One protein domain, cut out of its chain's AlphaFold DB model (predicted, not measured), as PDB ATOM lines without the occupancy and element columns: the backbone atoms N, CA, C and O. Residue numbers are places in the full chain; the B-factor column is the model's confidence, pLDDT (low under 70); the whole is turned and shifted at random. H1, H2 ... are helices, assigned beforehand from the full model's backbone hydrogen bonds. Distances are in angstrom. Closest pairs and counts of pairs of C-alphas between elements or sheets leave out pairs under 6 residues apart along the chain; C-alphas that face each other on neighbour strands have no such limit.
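This is residues 2 to 63 of the 384 residues of a protein of Nosema bombycis (strain CQ1 / CVCC 102059) (UniProt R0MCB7). With little regular structure, this is a loose fold-back: H1 lies near one end, the long link of residues 12 to 29 runs to H2 at the far end, and H3 comes back. Residues 51 to 63 follow H3 with no named element. The printed part has 62 residues, with three named helices, H1, H2, H3, and no named strand; the class is all helix, with 21 residues in helices. It is loose, with a radius of gyration of the C-alphas of 13.3 A, and spans 38 by 26 by 19 A.

Find C-alpha 8 at (11.762, -31.497, -1.156); H1, residues 8 to 11, starts there. H2 is residues 30 to 34. H3, residues 39 to 50, runs 16.4 A to C-alpha 50 at (17.594, -21.370, -1.766).

H1 is apart from H2 and H3. H2 and H3 are only just apart, at 8.4 A. In H2 and H3 every O i to N i+4 pair is within hydrogen-bond range; H1 is too short for one.

The C-alphas of Arg 19 and Ser 35, the two farthest apart, are 38.1 A apart. The H2 to H3 link is tight. The printed part has no cut, and no printed residue is under 70 in pLDDT.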
ATOM      1  N   ASP A   2      18.041 -33.335 -12.373       80.69
ATOM      2  CA  ASP A   2      17.441 -33.303 -13.701       80.69
ATOM      3  C   ASP A   2      16.308 -32.284 -13.721       80.69
ATOM      4  O   ASP A   2      15.656 -32.019 -12.702       80.69
ATOM      5  N   GLU A   3      16.098 -31.675 -14.879       75.56
ATOM      6  CA  GLU A   3      15.064 -30.671 -15.064       75.56
ATOM      7  C   GLU A   3      13.688 -31.276 -14.730       75.56
ATOM      8  O   GLU A   3      13.302 -32.312 -15.265       75.56
ATOM      9  N   GLY A   4      12.974 -30.667 -13.776       77.88
ATOM     10  CA  GLY A   4      11.692 -31.174 -13.267       77.88
ATOM     11  C   GLY A   4      11.766 -32.094 -12.038       77.88
ATOM     12  O   GLY A   4      10.717 -32.510 -11.552       77.88
ATOM     13  N   THR A   5      12.955 -32.383 -11.497       84.44
ATOM     14  CA  THR A   5      13.119 -33.147 -10.240       84.44
ATOM     15  C   THR A   5      13.474 -32.245  -9.052       84.44
ATOM     16  O   THR A   5      14.266 -31.309  -9.184       84.44
ATOM     17  N   ASP A   6      12.905 -32.526  -7.873       84.88
ATOM     18  CA  ASP A   6      13.234 -31.843  -6.617       84.88
ATOM     19  C   ASP A   6      13.560 -32.835  -5.487       84.88
ATOM     20  O   ASP A   6      13.243 -34.023  -5.551       84.88
ATOM     21  N   CYS A   7      14.241 -32.350  -4.445       87.12
ATOM     22  CA  CYS A   7      14.546 -33.134  -3.244       87.12
ATOM     23  C   CYS A   7      13.723 -32.704  -2.023       87.12
ATOM     24  O   CYS A   7      14.131 -32.924  -0.879       87.12
ATOM     25  N   VAL A   8      12.563 -32.077  -2.239       87.06
ATOM     26  CA  VAL A   8      11.762 -31.497  -1.156       87.06
ATOM     27  C   VAL A   8      11.300 -32.571  -0.171       87.06
ATOM     28  O   VAL A   8      11.338 -32.349   1.040       87.06
ATOM     29  N   ASP A   9      10.917 -33.751  -0.654       87.19
ATOM     30  CA  ASP A   9      10.468 -34.841   0.218       87.19
ATOM     31  C   ASP A   9      11.601 -35.474   1.045       87.19
ATOM     32  O   ASP A   9      11.356 -35.938   2.165       87.19
ATOM     33  N   LEU A  10      12.847 -35.417   0.559       88.31
ATOM     34  CA  LEU A  10      14.038 -35.785   1.335       88.31
ATOM     35  C   LEU A  10      14.329 -34.739   2.415       88.31
ATOM     36  O   LEU A  10      14.529 -35.094   3.573       88.31
ATOM     37  N   LEU A  11      14.266 -33.444   2.086       88.69
ATOM     38  CA  LEU A  11      14.443 -32.360   3.064       88.69
ATOM     39  C   LEU A  11      13.343 -32.356   4.142       88.69
ATOM     40  O   LEU A  11      13.609 -32.026   5.297       88.69
ATOM     41  N   LYS A  12      12.124 -32.792   3.798       88.50
ATOM     42  CA  LYS A  12      11.025 -33.043   4.750       88.50
ATOM     43  C   LYS A  12      11.218 -34.315   5.586       88.50
ATOM     44  O   LYS A  12      10.376 -34.593   6.438       88.50
ATOM     45  N   ASN A  13      12.295 -35.072   5.362       90.75
ATOM     46  CA  ASN A  13      12.602 -36.333   6.038       90.75
ATOM     47  C   ASN A  13      11.496 -37.397   5.867       90.75
ATOM     48  O   ASN A  13      11.291 -38.217   6.759       90.75
ATOM     49  N   LYS A  14      10.739 -37.362   4.757       87.50
ATOM     50  CA  LYS A  14       9.623 -38.294   4.500       87.50
ATOM     51  C   LYS A  14      10.090 -39.611   3.886       87.50
ATOM     52  O   LYS A  14       9.585 -40.667   4.252       87.50
ATOM     53  N   HIS A  15      11.055 -39.542   2.972       82.25
ATOM     54  CA  HIS A  15      11.704 -40.712   2.388       82.25
ATOM     55  C   HIS A  15      13.020 -40.989   3.124       82.25
ATOM     56  O   HIS A  15      13.855 -40.098   3.247       82.25
ATOM     57  N   SER A  16      13.189 -42.218   3.626       85.12
ATOM     58  CA  SER A  16      14.361 -42.666   4.404       85.12
ATOM     59  C   SER A  16      14.689 -41.760   5.607       85.12
ATOM     60  O   SER A  16      15.706 -41.061   5.595       85.12
ATOM     61  N   PRO A  17      13.835 -41.737   6.650       89.38
ATOM     62  CA  PRO A  17      13.962 -40.791   7.753       89.38
ATOM     63  C   PRO A  17      15.238 -41.001   8.586       89.38
ATOM     64  O   PRO A  17      15.487 -42.090   9.104       89.38
ATOM     65  N   LEU A  18      16.013 -39.930   8.782       93.25
ATOM     66  CA  LEU A  18      17.175 -39.888   9.679       93.25
ATOM     67  C   LEU A  18      16.819 -39.238  11.020       93.25
ATOM     68  O   LEU A  18      16.019 -38.302  11.073       93.25
ATOM     69  N   ARG A  19      17.479 -39.672  12.106       90.50
ATOM     70  CA  ARG A  19      17.287 -39.107  13.462       90.50
ATOM     71  C   ARG A  19      17.622 -37.615  13.557       90.50
ATOM     72  O   ARG A  19      16.987 -36.901  14.322       90.50
ATOM     73  N   LEU A  20      18.617 -37.152  12.799       90.25
ATOM     74  CA  LEU A  20      19.069 -35.754  12.803       90.25
ATOM     75  C   LEU A  20      18.510 -34.930  11.627       90.25
ATOM     76  O   LEU A  20      18.714 -33.715  11.597       90.25
ATOM     77  N   GLY A  21      17.774 -35.571  10.711       91.62
ATOM     78  CA  GLY A  21      17.233 -34.969   9.491       91.62
ATOM     79  C   GLY A  21      18.277 -34.723   8.397       91.62
ATOM     80  O   GLY A  21      19.439 -35.113   8.519       91.62
ATOM     81  N   TYR A  22      17.839 -34.061   7.326       91.88
ATOM     82  CA  TYR A  22      18.667 -33.683   6.181       91.88
ATOM     83  C   TYR A  22      18.873 -32.167   6.135       91.88
ATOM     84  O   TYR A  22      17.980 -31.400   6.492       91.88
ATOM     85  N   VAL A  23      20.040 -31.736   5.655       92.75
ATOM     86  CA  VAL A  23      20.352 -30.325   5.392       92.75
ATOM     87  C   VAL A  23      20.924 -30.221   3.985       92.75
ATOM     88  O   VAL A  23      21.970 -30.797   3.695       92.75
ATOM     89  N   GLY A  24      20.228 -29.503   3.104       91.19
ATOM     90  CA  GLY A  24      20.708 -29.225   1.751       91.19
ATOM     91  C   GLY A  24      21.716 -28.079   1.747       91.19
ATOM     92  O   GLY A  24      21.518 -27.093   2.452       91.19
ATOM     93  N   ILE A  25      22.776 -28.201   0.949       93.12
ATOM     94  CA  ILE A  25      23.790 -27.162   0.725       93.12
ATOM     95  C   ILE A  25      24.100 -27.056  -0.765       93.12
ATOM     96  O   ILE A  25      24.019 -28.052  -1.487       93.12
ATOM     97  N   VAL A  26      24.468 -25.857  -1.216       90.62
ATOM     98  CA  VAL A  26      24.902 -25.617  -2.598       90.62
ATOM     99  C   VAL A  26      26.347 -25.146  -2.570       90.62
ATOM    100  O   VAL A  26      26.662 -24.110  -1.993       90.62
ATOM    101  N   ASN A  27      27.225 -25.927  -3.194       91.12
ATOM    102  CA  ASN A  27      28.656 -25.651  -3.258       91.12
ATOM    103  C   ASN A  27      29.059 -25.084  -4.626       91.12
ATOM    104  O   ASN A  27      28.281 -25.106  -5.580       91.12
ATOM    105  N   ARG A  28      30.307 -24.612  -4.717       92.19
ATOM    106  CA  ARG A  28      30.934 -24.176  -5.971       92.19
ATOM    107  C   ARG A  28      30.974 -25.313  -6.994       92.19
ATOM    108  O   ARG A  28      31.329 -26.443  -6.655       92.19
ATOM    109  N   SER A  29      30.645 -24.996  -8.243       89.88
ATOM    110  CA  SER A  29      30.826 -25.908  -9.374       89.88
ATOM    111  C   SER A  29      32.295 -25.976  -9.807       89.88
ATOM    112  O   SER A  29      33.113 -25.151  -9.402       89.88
ATOM    113  N   PHE A  30      32.641 -26.929 -10.679       90.75
ATOM    114  CA  PHE A  30      33.990 -27.011 -11.255       90.75
ATOM    115  C   PHE A  30      34.401 -25.706 -11.964       90.75
ATOM    116  O   PHE A  30      35.532 -25.251 -11.818       90.75
ATOM    117  N   GLN A  31      33.462 -25.056 -12.656       91.31
ATOM    118  CA  GLN A  31      33.696 -23.775 -13.326       91.31
ATOM    119  C   GLN A  31      33.878 -22.616 -12.330       91.31
ATOM    120  O   GLN A  31      34.750 -21.770 -12.528       91.31
ATOM    121  N   ASP A  32      33.104 -22.582 -11.239       90.00
ATOM    122  CA  ASP A  32      33.281 -21.579 -10.170       90.00
ATOM    123  C   ASP A  32      34.628 -21.751  -9.448       90.00
ATOM    124  O   ASP A  32      35.208 -20.781  -8.968       90.00
ATOM    125  N   VAL A  33      35.139 -22.984  -9.361       90.69
ATOM    126  CA  VAL A  33      36.477 -23.261  -8.817       90.69
ATOM    127  C   VAL A  33      37.562 -22.791  -9.783       90.69
ATOM    128  O   VAL A  33      38.503 -22.143  -9.350       90.69
ATOM    129  N   GLN A  34      37.424 -23.060 -11.084       92.25
ATOM    130  CA  GLN A  34      38.403 -22.637 -12.094       92.25
ATOM    131  C   GLN A  34      38.468 -21.110 -12.278       92.25
ATOM    132  O   GLN A  34      39.483 -20.587 -12.727       92.25
ATOM    133  N   SER A  35      37.388 -20.400 -11.941       90.62
ATOM    134  CA  SER A  35      37.307 -18.933 -11.973       90.62
ATOM    135  C   SER A  35      37.648 -18.266 -10.635       90.62
ATOM    136  O   SER A  35      37.465 -17.058 -10.507       90.62
ATOM    137  N   ASP A  36      38.133 -19.032  -9.648       90.94
ATOM    138  CA  ASP A  36      38.483 -18.557  -8.305       90.94
ATOM    139  C   ASP A  36      37.377 -17.720  -7.640       90.94
ATOM    140  O   ASP A  36      37.635 -16.712  -6.978       90.94
ATOM    141  N   LEU A  37      36.120 -18.160  -7.783       90.00
ATOM    142  CA  LEU A  37      34.983 -17.455  -7.200       90.00
ATOM    143  C   LEU A  37      35.169 -17.304  -5.672       90.00
ATOM    144  O   LEU A  37      35.330 -18.326  -4.975       90.00
ATOM    145  N   PRO A  38      35.091 -16.070  -5.132       92.69
ATOM    146  CA  PRO A  38      35.163 -15.816  -3.700       92.69
ATOM    147  C   PRO A  38      34.108 -16.604  -2.914       92.69
ATOM    148  O   PRO A  38      32.966 -16.784  -3.342       92.69
ATOM    149  N   LEU A  39      34.475 -17.048  -1.710       89.62
ATOM    150  CA  LEU A  39      33.583 -17.802  -0.817       89.62
ATOM    151  C   LEU A  39      32.340 -17.005  -0.401       89.62
ATOM    152  O   LEU A  39      31.273 -17.593  -0.236       89.62
ATOM    153  N   GLU A  40      32.462 -15.687  -0.227       90.81
ATOM    154  CA  GLU A  40      31.321 -14.830   0.110       90.81
ATOM    155  C   GLU A  40      30.313 -14.773  -1.036       90.81
ATOM    156  O   GLU A  40      29.131 -15.044  -0.826       90.81
ATOM    157  N   GLU A  41      30.794 -14.570  -2.262       90.88
ATOM    158  CA  GLU A  41      29.954 -14.561  -3.459       90.88
ATOM    159  C   GLU A  41      29.292 -15.932  -3.691       90.88
ATOM    160  O   GLU A  41      28.110 -16.022  -4.020       90.88
ATOM    161  N   SER A  42      30.004 -17.033  -3.416       90.38
ATOM    162  CA  SER A  42      29.421 -18.382  -3.435       90.38
ATOM    163  C   SER A  42      28.289 -18.555  -2.416       90.38
ATOM    164  O   SER A  42      27.313 -19.251  -2.701       90.38
ATOM    165  N   ARG A  43      28.401 -17.952  -1.226       90.06
ATOM    166  CA  ARG A  43      27.354 -18.000  -0.190       90.06
ATOM    167  C   ARG A  43      26.150 -17.144  -0.561       90.06
ATOM    168  O   ARG A  43      25.023 -17.509  -0.230       90.06
ATOM    169  N   GLU A  44      26.363 -16.025  -1.243       90.50
ATOM    170  CA  GLU A  44      25.275 -15.210  -1.783       90.50
ATOM    171  C   GLU A  44      24.537 -15.935  -2.909       90.50
ATOM    172  O   GLU A  44      23.307 -15.992  -2.884       90.50
ATOM    173  N   LYS A  45      25.269 -16.584  -3.826       90.19
ATOM    174  CA  LYS A  45      24.690 -17.468  -4.851       90.19
ATOM    175  C   LYS A  45      23.880 -18.607  -4.226       90.19
ATOM    176  O   LYS A  45      22.768 -18.877  -4.678       90.19
ATOM    177  N   GLU A  46      24.395 -19.234  -3.165       91.69
ATOM    178  CA  GLU A  46      23.667 -20.253  -2.398       91.69
ATOM    179  C   GLU A  46      22.359 -19.679  -1.830       91.69
ATOM    180  O   GLU A  46      21.290 -20.221  -2.103       91.69
ATOM    181  N   LYS A  47      22.401 -18.552  -1.109       89.12
ATOM    182  CA  LYS A  47      21.188 -17.914  -0.563       89.12
ATOM    183  C   LYS A  47      20.173 -17.585  -1.658       89.12
ATOM    184  O   LYS A  47      19.003 -17.930  -1.524       89.12
ATOM    185  N   ALA A  48      20.624 -16.984  -2.756       90.12
ATOM    186  CA  ALA A  48      19.768 -16.619  -3.880       90.12
ATOM    187  C   ALA A  48      19.114 -17.840  -4.549       90.12
ATOM    188  O   ALA A  48      17.982 -17.745  -5.025       90.12
ATOM    189  N   PHE A  49      19.798 -18.987  -4.588       89.12
ATOM    190  CA  PHE A  49      19.227 -20.245  -5.069       89.12
ATOM    191  C   PHE A  49      18.173 -20.796  -4.099       89.12
ATOM    192  O   PHE A  49      17.076 -21.160  -4.520       89.12
ATOM    193  N   LEU A  50      18.475 -20.812  -2.798       88.94
ATOM    194  CA  LEU A  50      17.594 -21.370  -1.766       88.94
ATOM    195  C   LEU A  50      16.332 -20.522  -1.526       88.94
ATOM    196  O   LEU A  50      15.320 -21.059  -1.085       88.94
ATOM    197  N   SER A  51      16.358 -19.226  -1.855       87.81
ATOM    198  CA  SER A  51      15.184 -18.339  -1.807       87.81
ATOM    199  C   SER A  51      14.194 -18.542  -2.964       87.81
ATOM    200  O   SER A  51      13.099 -17.979  -2.939       87.81
ATOM    201  N   LYS A  52      14.532 -19.332  -3.992       87.69
ATOM    202  CA  LYS A  52      13.632 -19.618  -5.124       87.69
ATOM    203  C   LYS A  52      12.718 -20.816  -4.830       87.69
ATOM    204  O   LYS A  52      13.029 -21.686  -4.015       87.69
ATOM    205  N   SER A  53      11.562 -20.873  -5.497       82.88
ATOM    206  CA  SER A  53      10.686 -22.059  -5.474       82.88
ATOM    207  C   SER A  53      11.416 -23.257  -6.109       82.88
ATOM    208  O   SER A  53      12.079 -23.043  -7.125       82.88
ATOM    209  N   PRO A  54      11.335 -24.489  -5.559       84.38
ATOM    210  CA  PRO A  54      10.478 -24.957  -4.454       84.38
ATOM    211  C   PRO A  54      11.117 -24.912  -3.045       84.38
ATOM    212  O   PRO A  54      10.480 -25.300  -2.057       84.38
ATOM    213  N   TYR A  55      12.361 -24.438  -2.921       86.75
ATOM    214  CA  TYR A  55      13.156 -24.506  -1.684       86.75
ATOM    215  C   TYR A  55      12.937 -23.337  -0.715       86.75
ATOM    216  O   TYR A  55      13.281 -23.462   0.459       86.75
ATOM    217  N   ASN A  56      12.285 -22.257  -1.160       84.75
ATOM    218  CA  ASN A  56      12.036 -21.054  -0.357       84.75
ATOM    219  C   ASN A  56      11.412 -21.346   1.024       84.75
ATOM    220  O   ASN A  56      11.818 -20.771   2.030       84.75
ATOM    221  N   GLN A  57      10.485 -22.309   1.093       85.44
ATOM    222  CA  GLN A  57       9.820 -22.740   2.335       85.44
ATOM    223  C   GLN A  57      10.784 -23.324   3.397       85.44
ATOM    224  O   GLN A  57      10.427 -23.440   4.566       85.44
ATOM    225  N   PHE A  58      11.992 -23.720   2.987       84.06
ATOM    226  CA  PHE A  58      13.040 -24.285   3.836       84.06
ATOM    227  C   PHE A  58      14.260 -23.383   3.953       84.06
ATOM    228  O   PHE A  58      15.211 -23.800   4.605       84.06
ATOM    229  N   SER A  59      14.253 -22.190   3.351       81.81
ATOM    230  CA  SER A  59      15.418 -21.296   3.268       81.81
ATOM    231  C   SER A  59      16.071 -21.009   4.630       81.81
ATOM    232  O   SER A  59      17.292 -20.908   4.707       81.81
ATOM    233  N   ASP A  60      15.293 -21.012   5.718       84.75
ATOM    234  CA  ASP A  60      15.783 -20.848   7.096       84.75
ATOM    235  C   ASP A  60      16.421 -22.109   7.717       84.75
ATOM    236  O   ASP A  60      17.123 -22.027   8.727       84.75
ATOM    237  N   LYS A  61      16.155 -23.292   7.149       86.62
ATOM    238  CA  LYS A  61      16.545 -24.623   7.661       86.62
ATOM    239  C   LYS A  61      17.543 -25.359   6.759       86.62
ATOM    240  O   LYS A  61      17.821 -26.536   6.988       86.62
ATOM    241  N   ILE A  62      18.065 -24.695   5.731       88.75
ATOM    242  CA  ILE A  62      19.033 -25.245   4.773       88.75
ATOM    243  C   ILE A  62      20.135 -24.219   4.473       88.75
ATOM    244  O   ILE A  62      20.068 -23.066   4.894       88.75
ATOM    245  N   GLY A  63      21.179 -24.651   3.775       91.25
ATOM    246  CA  GLY A  63      22.334 -23.836   3.420       91.25
ATOM    247  C   GLY A  63      23.503 -23.954   4.398       91.25
ATOM    248  O   GLY A  63      23.366 -24.381   5.551       91.25
TER     249      GLY A  63